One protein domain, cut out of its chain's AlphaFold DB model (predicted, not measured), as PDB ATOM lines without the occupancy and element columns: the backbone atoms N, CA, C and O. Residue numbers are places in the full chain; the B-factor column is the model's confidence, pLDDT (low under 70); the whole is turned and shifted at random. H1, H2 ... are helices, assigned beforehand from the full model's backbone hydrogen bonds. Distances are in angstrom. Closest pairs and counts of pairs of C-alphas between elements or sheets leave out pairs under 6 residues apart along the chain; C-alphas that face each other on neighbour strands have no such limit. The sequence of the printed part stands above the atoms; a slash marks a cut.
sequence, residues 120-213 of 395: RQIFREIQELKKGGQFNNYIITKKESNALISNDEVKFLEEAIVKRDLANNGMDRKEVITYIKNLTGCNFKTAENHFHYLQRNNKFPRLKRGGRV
ATOM      1  N   ARG A 120     415.330 310.999 520.747       49.25
ATOM      2  CA  ARG A 120     416.593 310.935 521.511       49.25
ATOM      3  C   ARG A 120     417.770 311.552 520.758       49.25
ATOM      4  O   ARG A 120     418.574 312.232 521.383       49.25
ATOM      5  N   GLN A 121     417.847 311.350 519.446       56.34
ATOM      6  CA  GLN A 121     418.911 311.902 518.610       56.34
ATOM      7  C   GLN A 121     418.840 313.434 518.558       56.34
ATOM      8  O   GLN A 121     419.832 314.089 518.849       56.34
ATOM      9  N   ILE A 122     417.636 313.997 518.391       56.44
ATOM     10  CA  ILE A 122     417.408 315.453 518.482       56.44
ATOM     11  C   ILE A 122     417.812 315.989 519.866       56.44
ATOM     12  O   ILE A 122     418.445 317.034 519.974       56.44
ATOM     13  N   PHE A 123     417.460 315.285 520.948       52.34
ATOM     14  CA  PHE A 123     417.835 315.704 522.305       52.34
ATOM     15  C   PHE A 123     419.347 315.678 522.545       52.34
ATOM     16  O   PHE A 123     419.863 316.569 523.218       52.34
ATOM     17  N   ARG A 124     420.047 314.679 521.999       57.25
ATOM     18  CA  ARG A 124     421.506 314.573 522.077       57.25
ATOM     19  C   ARG A 124     422.177 315.720 521.316       57.25
ATOM     20  O   ARG A 124     423.044 316.376 521.878       57.25
ATOM     21  N   GLU A 125     421.699 316.026 520.113       59.81
ATOM     22  CA  GLU A 125     422.192 317.142 519.290       59.81
ATOM     23  C   GLU A 125     421.979 318.505 519.970       59.81
ATOM     24  O   GLU A 125     422.889 319.329 520.018       59.81
ATOM     25  N   ILE A 126     420.820 318.721 520.605       55.72
ATOM     26  CA  ILE A 126     420.546 319.931 521.405       55.72
ATOM     27  C   ILE A 126     421.534 320.082 522.572       55.72
ATOM     28  O   ILE A 126     421.926 321.200 522.917       55.72
ATOM     29  N   GLN A 127     421.931 318.979 523.209       55.75
ATOM     30  CA  GLN A 127     422.918 319.031 524.287       55.75
ATOM     31  C   GLN A 127     424.328 319.342 523.780       55.75
ATOM     32  O   GLN A 127     425.070 320.027 524.482       55.75
ATOM     33  N   GLU A 128     424.694 318.889 522.582       57.81
ATOM     34  CA  GLU A 128     425.987 319.220 521.972       57.81
ATOM     35  C   GLU A 128     426.058 320.684 521.518       57.81
ATOM     36  O   GLU A 128     427.069 321.342 521.771       57.81
ATOM     37  N   LEU A 129     424.955 321.245 521.003       53.81
ATOM     38  CA  LEU A 129     424.837 322.682 520.711       53.81
ATOM     39  C   LEU A 129     425.071 323.551 521.959       53.81
ATOM     40  O   LEU A 129     425.752 324.572 521.891       53.81
ATOM     41  N   LYS A 130     424.568 323.128 523.127       53.06
ATOM     42  CA  LYS A 130     424.799 323.835 524.402       53.06
ATOM     43  C   LYS A 130     426.236 323.741 524.917       53.06
ATOM     44  O   LYS A 130     426.642 324.594 525.700       53.06
ATOM     45  N   LYS A 131     426.993 322.719 524.509       52.78
ATOM     46  CA  LYS A 131     428.391 322.507 524.916       52.78
ATOM     47  C   LYS A 131     429.401 323.227 524.012       52.78
ATOM     48  O   LYS A 131     430.598 323.073 524.222       52.78
ATOM     49  N   GLY A 132     428.942 324.011 523.032       49.91
ATOM     50  CA  GLY A 132     429.816 324.735 522.104       49.91
ATOM     51  C   GLY A 132     430.475 323.847 521.043       49.91
ATOM     52  O   GLY A 132     431.479 324.249 520.461       49.91
ATOM     53  N   GLY A 133     429.940 322.647 520.790       44.34
ATOM     54  CA  GLY A 133     430.447 321.758 519.745       44.34
ATOM     55  C   GLY A 133     430.129 322.284 518.343       44.34
ATOM     56  O   GLY A 133     428.982 322.621 518.047       44.34
ATOM     57  N   GLN A 134     431.145 322.337 517.476       41.31
ATOM     58  CA  GLN A 134     430.990 322.614 516.048       41.31
ATOM     59  C   GLN A 134     430.157 321.505 515.391       41.31
ATOM     60  O   GLN A 134     430.587 320.356 515.322       41.31
ATOM     61  N   PHE A 135     428.985 321.856 514.865       39.09
ATOM     62  CA  PHE A 135     428.341 321.056 513.830       39.09
ATOM     63  C   PHE A 135     428.878 321.509 512.474       39.09
ATOM     64  O   PHE A 135     428.967 322.712 512.214       39.09
ATOM     65  N   ASN A 136     429.203 320.547 511.607       45.22
ATOM     66  CA  ASN A 136     429.570 320.801 510.217       45.22
ATOM     67  C   ASN A 136     428.558 321.777 509.576       45.22
ATOM     68  O   ASN A 136     427.398 321.426 509.365       45.22
ATOM     69  N   ASN A 137     429.043 322.987 509.271       41.72
ATOM     70  CA  ASN A 137     428.422 324.085 508.510       41.72
ATOM     71  C   ASN A 137     427.538 325.139 509.214       41.72
ATOM     72  O   ASN A 137     426.931 325.937 508.501       41.72
ATOM     73  N   TYR A 138     427.507 325.263 510.547       36.94
ATOM     74  CA  TYR A 138     426.802 326.396 511.185       36.94
ATOM     75  C   TYR A 138     427.701 327.203 512.138       36.94
ATOM     76  O   TYR A 138     428.062 326.747 513.218       36.94
ATOM     77  N   ILE A 139     428.053 328.430 511.726       40.78
ATOM     78  CA  ILE A 139     428.728 329.437 512.561       40.78
ATOM     79  C   ILE A 139     427.664 330.107 513.435       40.78
ATOM     80  O   ILE A 139     426.747 330.726 512.906       40.78
ATOM     81  N   ILE A 140     427.798 330.005 514.758       43.06
ATOM     82  CA  ILE A 140     426.871 330.614 515.722       43.06
ATOM     83  C   ILE A 140     426.934 332.139 515.584       43.06
ATOM     84  O   ILE A 140     427.934 332.764 515.943       43.06
ATOM     85  N   THR A 141     425.861 332.751 515.083       47.00
ATOM     86  CA  THR A 141     425.749 334.215 514.997       47.00
ATOM     87  C   THR A 141     425.031 334.826 516.205       47.00
ATOM     88  O   THR A 141     424.205 334.199 516.872       47.00
ATOM     89  N   LYS A 142     425.404 336.074 516.523       46.47
ATOM     90  CA  LYS A 142     424.985 336.837 517.712       46.47
ATOM     91  C   LYS A 142     423.452 336.923 517.814       46.47
ATOM     92  O   LYS A 142     422.768 337.189 516.830       46.47
ATOM     93  N   LYS A 143     422.918 336.729 519.024       51.72
ATOM     94  CA  LYS A 143     421.480 336.789 519.337       51.72
ATOM     95  C   LYS A 143     420.913 338.182 519.014       51.72
ATOM     96  O   LYS A 143     421.433 339.178 519.513       51.72
ATOM     97  N   GLU A 144     419.862 338.260 518.192       54.25
ATOM     98  CA  GLU A 144     419.118 339.512 517.972       54.25
ATOM     99  C   GLU A 144     418.490 339.974 519.300       54.25
ATOM    100  O   GLU A 144     417.962 339.153 520.053       54.25
ATOM    101  N   SER A 145     418.523 341.282 519.583       52.06
ATOM    102  CA  SER A 145     418.230 341.878 520.902       52.06
ATOM    103  C   SER A 145     416.837 341.581 521.483       52.06
ATOM    104  O   SER A 145     416.626 341.804 522.670       52.06
ATOM    105  N   ASN A 146     415.915 341.021 520.690       58.47
ATOM    106  CA  ASN A 146     414.531 340.729 521.085       58.47
ATOM    107  C   ASN A 146     414.093 339.259 520.881       58.47
ATOM    108  O   ASN A 146     412.936 338.925 521.147       58.47
ATOM    109  N   ALA A 147     414.966 338.365 520.399       66.50
ATOM    110  CA  ALA A 147     414.613 336.969 520.118       66.50
ATOM    111  C   ALA A 147     415.116 336.018 521.217       66.50
ATOM    112  O   ALA A 147     416.262 336.095 521.650       66.50
ATOM    113  N   LEU A 148     414.261 335.096 521.679       75.38
ATOM    114  CA  LEU A 148     414.614 334.121 522.720       75.38
ATOM    115  C   LEU A 148     415.583 333.043 522.221       75.38
ATOM    116  O   LEU A 148     416.418 332.609 523.016       75.38
ATOM    117  N   ILE A 149     415.507 332.676 520.939       78.56
ATOM    118  CA  ILE A 149     416.449 331.787 520.241       78.56
ATOM    119  C   ILE A 149     417.129 332.514 519.069       78.56
ATOM    120  O   ILE A 149     416.569 333.472 518.531       78.56
ATOM    121  N   SER A 150     418.340 332.092 518.701       77.00
ATOM    122  CA  SER A 150     419.103 332.632 517.568       77.00
ATOM    123  C   SER A 150     418.493 332.219 516.221       77.00
ATOM    124  O   SER A 150     417.711 331.271 516.133       77.00
ATOM    125  N   ASN A 151     418.868 332.908 515.139       78.69
ATOM    126  CA  ASN A 151     418.410 332.548 513.791       78.69
ATOM    127  C   ASN A 151     418.862 331.130 513.382       78.69
ATOM    128  O   ASN A 151     418.144 330.447 512.651       78.69
ATOM    129  N   ASP A 152     420.005 330.661 513.886       74.12
ATOM    130  CA  ASP A 152     420.509 329.308 513.624       74.12
ATOM    131  C   ASP A 152     419.699 328.249 514.391       74.12
ATOM    132  O   ASP A 152     419.334 327.213 513.835       74.12
ATOM    133  N   GLU A 153     419.295 328.546 515.630       77.31
ATOM    134  CA  GLU A 153     418.384 327.695 516.407       77.31
ATOM    135  C   GLU A 153     416.980 327.622 515.777       77.31
ATOM    136  O   GLU A 153     416.337 326.570 515.805       77.31
ATOM    137  N   VAL A 154     416.508 328.715 515.160       83.19
ATOM    138  CA  VAL A 154     415.248 328.732 514.392       83.19
ATOM    139  C   VAL A 154     415.341 327.819 513.166       83.19
ATOM    140  O   VAL A 154     414.412 327.044 512.924       83.19
ATOM    141  N   LYS A 155     416.455 327.862 512.420       82.56
ATOM    142  CA  LYS A 155     416.695 326.965 511.273       82.56
ATOM    143  C   LYS A 155     416.756 325.502 511.703       82.56
ATOM    144  O   LYS A 155     416.118 324.661 511.076       82.56
ATOM    145  N   PHE A 156     417.453 325.203 512.800       82.12
ATOM    146  CA  PHE A 156     417.507 323.851 513.359       82.12
ATOM    147  C   PHE A 156     416.109 323.330 513.723       82.12
ATOM    148  O   PHE A 156     415.732 322.216 513.354       82.12
ATOM    149  N   LEU A 157     415.306 324.155 514.403       84.25
ATOM    150  CA  LEU A 157     413.934 323.805 514.764       84.25
ATOM    151  C   LEU A 157     413.067 323.557 513.519       84.25
ATOM    152  O   LEU A 157     412.298 322.596 513.487       84.25
ATOM    153  N   GLU A 158     413.208 324.390 512.486       85.38
ATOM    154  CA  GLU A 158     412.520 324.219 511.206       85.38
ATOM    155  C   GLU A 158     412.901 322.906 510.511       85.38
ATOM    156  O   GLU A 158     412.021 322.147 510.097       85.38
ATOM    157  N   GLU A 159     414.196 322.601 510.417       83.50
ATOM    158  CA  GLU A 159     414.682 321.355 509.825       83.50
ATOM    159  C   GLU A 159     414.171 320.125 510.573       83.50
ATOM    160  O   GLU A 159     413.738 319.157 509.943       83.50
ATOM    161  N   ALA A 160     414.176 320.161 511.906       81.38
ATOM    162  CA  ALA A 160     413.670 319.070 512.724       81.38
ATOM    163  C   ALA A 160     412.175 318.814 512.458       81.38
ATOM    164  O   ALA A 160     411.760 317.659 512.327       81.38
ATOM    165  N   ILE A 161     411.367 319.876 512.331       84.62
ATOM    166  CA  ILE A 161     409.936 319.775 512.005       84.62
ATOM    167  C   ILE A 161     409.739 319.164 510.612       84.62
ATOM    168  O   ILE A 161     408.939 318.240 510.465       84.62
ATOM    169  N   VAL A 162     410.482 319.635 509.604       83.44
ATOM    170  CA  VAL A 162     410.381 319.127 508.224       83.44
ATOM    171  C   VAL A 162     410.781 317.653 508.146       83.44
ATOM    172  O   VAL A 162     410.031 316.851 507.593       83.44
ATOM    173  N   LYS A 163     411.916 317.265 508.741       81.00
ATOM    174  CA  LYS A 163     412.389 315.868 508.739       81.00
ATOM    175  C   LYS A 163     411.390 314.933 509.431       81.00
ATOM    176  O   LYS A 163     411.126 313.841 508.932       81.00
ATOM    177  N   ARG A 164     410.769 315.370 510.531       77.44
ATOM    178  CA  ARG A 164     409.728 314.588 511.224       77.44
ATOM    179  C   ARG A 164     408.431 314.459 510.428       77.44
ATOM    180  O   ARG A 164     407.831 313.388 510.448       77.44
ATOM    181  N   ASP A 165     408.012 315.501 509.714       79.25
ATOM    182  CA  ASP A 165     406.859 315.430 508.804       79.25
ATOM    183  C   ASP A 165     407.119 314.434 507.657       79.25
ATOM    184  O   ASP A 165     406.280 313.579 507.383       79.25
ATOM    185  N   LEU A 166     408.321 314.454 507.060       77.44
ATOM    186  CA  LEU A 166     408.738 313.489 506.028       77.44
ATOM    187  C   LEU A 166     408.762 312.036 506.537       77.44
ATOM    188  O   LEU A 166     408.452 311.105 505.790       77.44
ATOM    189  N   ALA A 167     409.074 311.839 507.818       71.56
ATOM    190  CA  ALA A 167     409.048 310.539 508.483       71.56
ATOM    191  C   ALA A 167     407.636 310.091 508.930       71.56
ATOM    192  O   ALA A 167     407.519 309.113 509.666       71.56
ATOM    193  N   ASN A 168     406.561 310.783 508.521       69.56
ATOM    194  CA  ASN A 168     405.184 310.549 508.991       69.56
ATOM    195  C   ASN A 168     405.027 310.654 510.524       69.56
ATOM    196  O   ASN A 168     404.121 310.070 511.117       69.56
ATOM    197  N   ASN A 169     405.899 311.408 511.190       73.06
ATOM    198  CA  ASN A 169     405.898 311.623 512.635       73.06
ATOM    199  C   ASN A 169     405.818 313.126 512.948       73.06
ATOM    200  O   ASN A 169     406.606 313.646 513.744       73.06
ATOM    201  N   GLY A 170     404.898 313.831 512.274       80.38
ATOM    202  CA  GLY A 170     404.748 315.284 512.370       80.38
ATOM    203  C   GLY A 170     404.642 315.786 513.814       80.38
ATOM    204  O   GLY A 170     404.016 315.146 514.662       80.38
ATOM    205  N   MET A 171     405.266 316.933 514.093       83.31
ATOM    206  CA  MET A 171     405.281 317.531 515.432       83.31
ATOM    207  C   MET A 171     403.995 318.309 515.717       83.31
ATOM    208  O   MET A 171     403.520 319.051 514.856       83.31
ATOM    209  N   ASP A 172     403.464 318.221 516.934       84.31
ATOM    210  CA  ASP A 172     402.396 319.124 517.379       84.31
ATOM    211  C   ASP A 172     402.926 320.446 517.962       84.31
ATOM    212  O   ASP A 172     404.117 320.635 518.220       84.31
ATOM    213  N   ARG A 173     402.010 321.396 518.188       86.69
ATOM    214  CA  ARG A 173     402.332 322.705 518.778       86.69
ATOM    215  C   ARG A 173     403.008 322.580 520.149       86.69
ATOM    216  O   ARG A 173     403.919 323.353 520.438       86.69
ATOM    217  N   LYS A 174     402.556 321.660 521.009       85.06
ATOM    218  CA  LYS A 174     403.081 321.521 522.378       85.06
ATOM    219  C   LYS A 174     404.505 320.971 522.359       85.06
ATOM    220  O   LYS A 174     405.340 321.446 523.127       85.06
ATOM    221  N   GLU A 175     404.803 320.028 521.469       83.56
ATOM    222  CA  GLU A 175     406.147 319.502 521.241       83.56
ATOM    223  C   GLU A 175     407.105 320.616 520.814       83.56
ATOM    224  O   GLU A 175     408.158 320.771 521.427       83.56
ATOM    225  N   VAL A 176     406.725 321.446 519.838       86.56
ATOM    226  CA  VAL A 176     407.571 322.559 519.366       86.56
ATOM    227  C   VAL A 176     407.825 323.592 520.470       86.56
ATOM    228  O   VAL A 176     408.964 324.007 520.674       86.56
ATOM    229  N   ILE A 177     406.800 323.960 521.246       86.50
ATOM    230  CA  ILE A 177     406.966 324.867 522.398       86.50
ATOM    231  C   ILE A 177     407.889 324.243 523.451       86.50
ATOM    232  O   ILE A 177     408.729 324.931 524.028       86.50
ATOM    233  N   THR A 178     407.785 322.933 523.672       85.12
ATOM    234  CA  THR A 178     408.665 322.204 524.592       85.12
ATOM    235  C   THR A 178     410.114 322.205 524.100       85.12
ATOM    236  O   THR A 178     411.023 322.366 524.908       85.12
ATOM    237  N   TYR A 179     410.351 322.105 522.788       83.12
ATOM    238  CA  TYR A 179     411.691 322.263 522.215       83.12
ATOM    239  C   TYR A 179     412.261 323.663 522.458       83.12
ATOM    240  O   TYR A 179     413.378 323.773 522.956       83.12
ATOM    241  N   ILE A 180     411.484 324.721 522.211       84.38
ATOM    242  CA  ILE A 180     411.905 326.108 522.486       84.38
ATOM    243  C   ILE A 180     412.217 326.293 523.976       84.38
ATOM    244  O   ILE A 180     413.247 326.865 524.335       84.38
ATOM    245  N   LYS A 181     411.360 325.759 524.854       84.12
ATOM    246  CA  LYS A 181     411.571 325.755 526.304       84.12
ATOM    247  C   LYS A 181     412.891 325.072 526.676       84.12
ATOM    248  O   LYS A 181     413.651 325.610 527.470       84.12
ATOM    249  N   ASN A 182     413.188 323.913 526.090       78.44
ATOM    250  CA  ASN A 182     414.400 323.149 526.394       78.44
ATOM    251  C   ASN A 182     415.675 323.821 525.868       78.44
ATOM    252  O   ASN A 182     416.703 323.787 526.548       78.44
ATOM    253  N   LEU A 183     415.611 324.451 524.693       76.12
ATOM    254  CA  LEU A 183     416.717 325.229 524.130       76.12
ATOM    255  C   LEU A 183     417.062 326.416 525.040       76.12
ATOM    256  O   LEU A 183     418.207 326.572 525.449       76.12
ATOM    257  N   THR A 184     416.047 327.172 525.457       76.50
ATOM    258  CA  THR A 184     416.215 328.447 526.178       76.50
ATOM    259  C   THR A 184     416.249 328.334 527.702       76.50
ATOM    260  O   THR A 184     416.683 329.266 528.368       76.50
ATOM    261  N   GLY A 185     415.752 327.234 528.273       76.50
ATOM    262  CA  GLY A 185     415.565 327.074 529.719       76.50
ATOM    263  C   GLY A 185     414.438 327.928 530.317       76.50
ATOM    264  O   GLY A 185     414.316 327.997 531.536       76.50
ATOM    265  N   CYS A 186     413.613 328.590 529.498       81.62
ATOM    266  CA  CYS A 186     412.580 329.505 529.991       81.62
ATOM    267  C   CYS A 186     411.302 328.785 530.466       81.62
ATOM    268  O   CYS A 186     411.160 327.562 530.390       81.62
ATOM    269  N   ASN A 187     410.334 329.554 530.974       85.94
ATOM    270  CA  ASN A 187     409.021 329.018 531.322       85.94
ATOM    271  C   ASN A 187     408.198 328.683 530.053       85.94
ATOM    272  O   ASN A 187     408.449 329.193 528.958       85.94
ATOM    273  N   PHE A 188     407.184 327.823 530.191       84.81
ATOM    274  CA  PHE A 188     406.375 327.382 529.046       84.81
ATOM    275  C   PHE A 188     405.633 328.542 528.359       84.81
ATOM    276  O   PHE A 188     405.508 328.555 527.136       84.81
ATOM    277  N   LYS A 189     405.172 329.538 529.128       85.00
ATOM    278  CA  LYS A 189     404.403 330.672 528.602       85.00
ATOM    279  C   LYS A 189     405.258 331.597 527.733       85.00
ATOM    280  O   LYS A 189     404.817 332.050 526.681       85.00
ATOM    281  N   THR A 190     406.497 331.828 528.139       82.62
ATOM    282  CA  THR A 190     407.497 332.602 527.408       82.62
ATOM    283  C   THR A 190     407.892 331.879 526.122       82.62
ATOM    284  O   THR A 190     407.918 332.504 525.062       82.62
ATOM    285  N   ALA A 191     408.093 330.557 526.173       85.88
ATOM    286  CA  ALA A 191     408.335 329.742 524.981       85.88
ATOM    287  C   ALA A 191     407.146 329.771 523.999       85.88
ATOM    288  O   ALA A 191     407.339 329.891 522.789       85.88
ATOM    289  N   GLU A 192     405.912 329.719 524.506       89.06
ATOM    290  CA  GLU A 192     404.689 329.837 523.705       89.06
ATOM    291  C   GLU A 192     404.568 331.212 523.030       89.06
ATOM    292  O   GLU A 192     404.321 331.297 521.824       89.06
ATOM    293  N   ASN A 193     404.782 332.292 523.783       87.75
ATOM    294  CA  ASN A 193     404.757 333.654 523.250       87.75
ATOM    295  C   ASN A 193     405.821 333.844 522.162       87.75
ATOM    296  O   ASN A 193     405.563 334.491 521.141       87.75
ATOM    297  N   HIS A 194     406.995 333.238 522.344       86.19
ATOM    298  CA  HIS A 194     408.049 333.265 521.343       86.19
ATOM    299  C   HIS A 194     407.696 332.465 520.093       86.19
ATOM    300  O   HIS A 194     407.879 332.953 518.982       86.19
ATOM    301  N   PHE A 195     407.112 331.280 520.246       87.44
ATOM    302  CA  PHE A 195     406.603 330.514 519.112       87.44
ATOM    303  C   PHE A 195     405.583 331.328 518.293       87.44
ATOM    304  O   PHE A 195     405.658 331.366 517.064       87.44
ATOM    305  N   HIS A 196     404.693 332.072 518.955       87.00
ATOM    306  CA  HIS A 196     403.778 332.997 518.281       87.00
ATOM    307  C   HIS A 196     404.472 334.187 517.611       87.00
ATOM    308  O   HIS A 196     404.003 334.657 516.575       87.00
ATOM    309  N   TYR A 197     405.566 334.699 518.177       88.31
ATOM    310  CA  TYR A 197     406.413 335.698 517.518       88.31
ATOM    311  C   TYR A 197     407.028 335.139 516.224       88.31
ATOM    312  O   TYR A 197     406.927 335.781 515.179       88.31
ATOM    313  N   LEU A 198     407.572 333.916 516.257       86.00
ATOM    314  CA  LEU A 198     408.159 333.256 515.082       86.00
ATOM    315  C   LEU A 198     407.122 333.034 513.970       86.00
ATOM    316  O   LEU A 198     407.406 333.296 512.801       86.00
ATOM    317  N   GLN A 199     405.902 332.624 514.335       86.25
ATOM    318  CA  GLN A 199     404.787 332.471 513.394       86.25
ATOM    319  C   GLN A 199     404.343 333.805 512.780       86.25
ATOM    320  O   GLN A 199     404.147 333.888 511.571       86.25
ATOM    321  N   ARG A 200     404.162 334.852 513.601       85.56
ATOM    322  CA  ARG A 200     403.704 336.173 513.130       85.56
ATOM    323  C   ARG A 200     404.691 336.811 512.160       85.56
ATOM    324  O   ARG A 200     404.270 337.400 511.173       85.56
ATOM    325  N   ASN A 201     405.983 336.628 512.412       83.25
ATOM    326  CA  ASN A 201     407.051 337.182 511.587       83.25
ATOM    327  C   ASN A 201     407.499 336.248 510.453       83.25
ATOM    328  O   ASN A 201     408.537 336.497 509.846       83.25
ATOM    329  N   ASN A 202     406.751 335.170 510.176       82.62
ATOM    330  CA  ASN A 202     407.045 334.193 509.121       82.62
ATOM    331  C   ASN A 202     408.497 333.678 509.138       82.62
ATOM    332  O   ASN A 202     409.089 333.423 508.092       82.62
ATOM    333  N   LYS A 203     409.062 333.476 510.334       84.81
ATOM    334  CA  LYS A 203     410.446 333.007 510.518       84.81
ATOM    335  C   LYS A 203     410.633 331.515 510.176       84.81
ATOM    336  O   LYS A 203     411.743 331.011 510.278       84.81
ATOM    337  N   PHE A 204     409.566 330.837 509.737       84.94
ATOM    338  CA  PHE A 204     409.558 329.457 509.242       84.94
ATOM    339  C   PHE A 204     409.197 329.392 507.741       84.94
ATOM    340  O   PHE A 204     408.058 329.050 507.386       84.94
ATOM    341  N   PRO A 205     410.118 329.764 506.834       84.50
ATOM    342  CA  PRO A 205     409.849 329.826 505.401       84.50
ATOM    343  C   PRO A 205     409.591 328.460 504.750       84.50
ATOM    344  O   PRO A 205     408.927 328.422 503.715       84.50
ATOM    345  N   ARG A 206     410.064 327.347 505.316       83.88
ATOM    346  CA  ARG A 206     409.891 325.980 504.792       83.88
ATOM    347  C   ARG A 206     408.671 325.269 505.367       83.88
ATOM    348  O   ARG A 206     408.336 324.184 504.897       83.88
ATOM    349  N   LEU A 207     407.966 325.859 506.333       85.38
ATOM    350  CA  LEU A 207     406.734 325.297 506.893       85.38
ATOM    351  C   LEU A 207     405.479 325.831 506.188       85.38
ATOM    352  O   LEU A 207     405.399 326.988 505.764       85.38
ATOM    353  N   LYS A 208     404.447 324.989 506.075       83.19
ATOM    354  CA  LYS A 208     403.133 325.404 505.568       83.19
ATOM    355  C   LYS A 208     402.553 326.492 506.463       83.19
ATOM    356  O   LYS A 208     402.656 326.434 507.688       83.19
ATOM    357  N   ARG A 209     401.902 327.481 505.839       82.06
ATOM    358  CA  ARG A 209     401.186 328.569 506.531       82.06
ATOM    359  C   ARG A 209     402.041 329.281 507.599       82.06
ATOM    360  O   ARG A 209     401.513 329.632 508.651       82.06
ATOM    361  N   GLY A 210     403.349 329.430 507.362       78.06
ATOM    362  CA  GLY A 210     404.270 330.102 508.291       78.06
ATOM    363  C   GLY A 210     404.428 329.385 509.638       78.06
ATOM    364  O   GLY A 210     404.621 330.032 510.663       78.06
ATOM    365  N   GLY A 211     404.270 328.055 509.665       79.19
ATOM    366  CA  GLY A 211     404.378 327.253 510.890       79.19
ATOM    367  C   GLY A 211     403.086 327.162 511.706       79.19
ATOM    368  O   GLY A 211     403.120 326.777 512.877       79.19
ATOM    369  N   ARG A 212     401.927 327.514 511.130       84.06
ATOM    370  CA  ARG A 212     400.618 327.225 511.741       84.06
ATOM    371  C   ARG A 212     400.307 325.732 511.650       84.06
ATOM    372  O   ARG A 212     400.629 325.080 510.660       84.06
ATOM    373  N   VAL A 213     399.631 325.212 512.670       82.38
ATOM    374  CA  VAL A 213     399.208 323.808 512.690       82.38
ATOM    375  C   VAL A 213     398.178 323.524 511.591       82.38
ATOM    376  O   VAL A 213     397.312 324.349 511.288       82.38
TER     377      VAL A 213
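What this domain is: This is residues 120 to 213 of the 395 residues of an uncharacterized protein of Fragilariopsis cylindrus CCMP1102 (UniProt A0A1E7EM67). H1, H2 and H3 stand loosely side by side in a triangle; H4 crosses H3. The 94 printed residues, all helix by class, include five named helices. It is compact, with radius of gyration of the C-alphas 12.8 A and spans 33, 32 and 23 A.

How they stand to each other: H1, residues 120 to 130, and H2, residues 151 to 166, run opposite ways, close but not clearly touching; C-alphas 122 and 160 come closest, 7.8 A. H3, residues 173 to 184, touches H4, residues 188 to 200, with 177 to 181 alone, only just about perpendicular at 72 degrees; closest C-alphas are 181 and 191, 5.3 A. H1 to H4 have every O i to N i+4 pair within hydrogen-bond range.

Where its parts are: H2 measures 22.7 A from first to last C-alpha. C-alpha 120, where H1 begins, is at (416.593, 310.935, 521.511); H5 holds residues 208 to 211, and its last C-alpha, C-alpha 211, is at (404.378, 327.253, 510.890).

The domain as a whole: The printed part has no cut and one long link, residues 131 to 150. pLDDT is under 70 at 120 to 147 and 168.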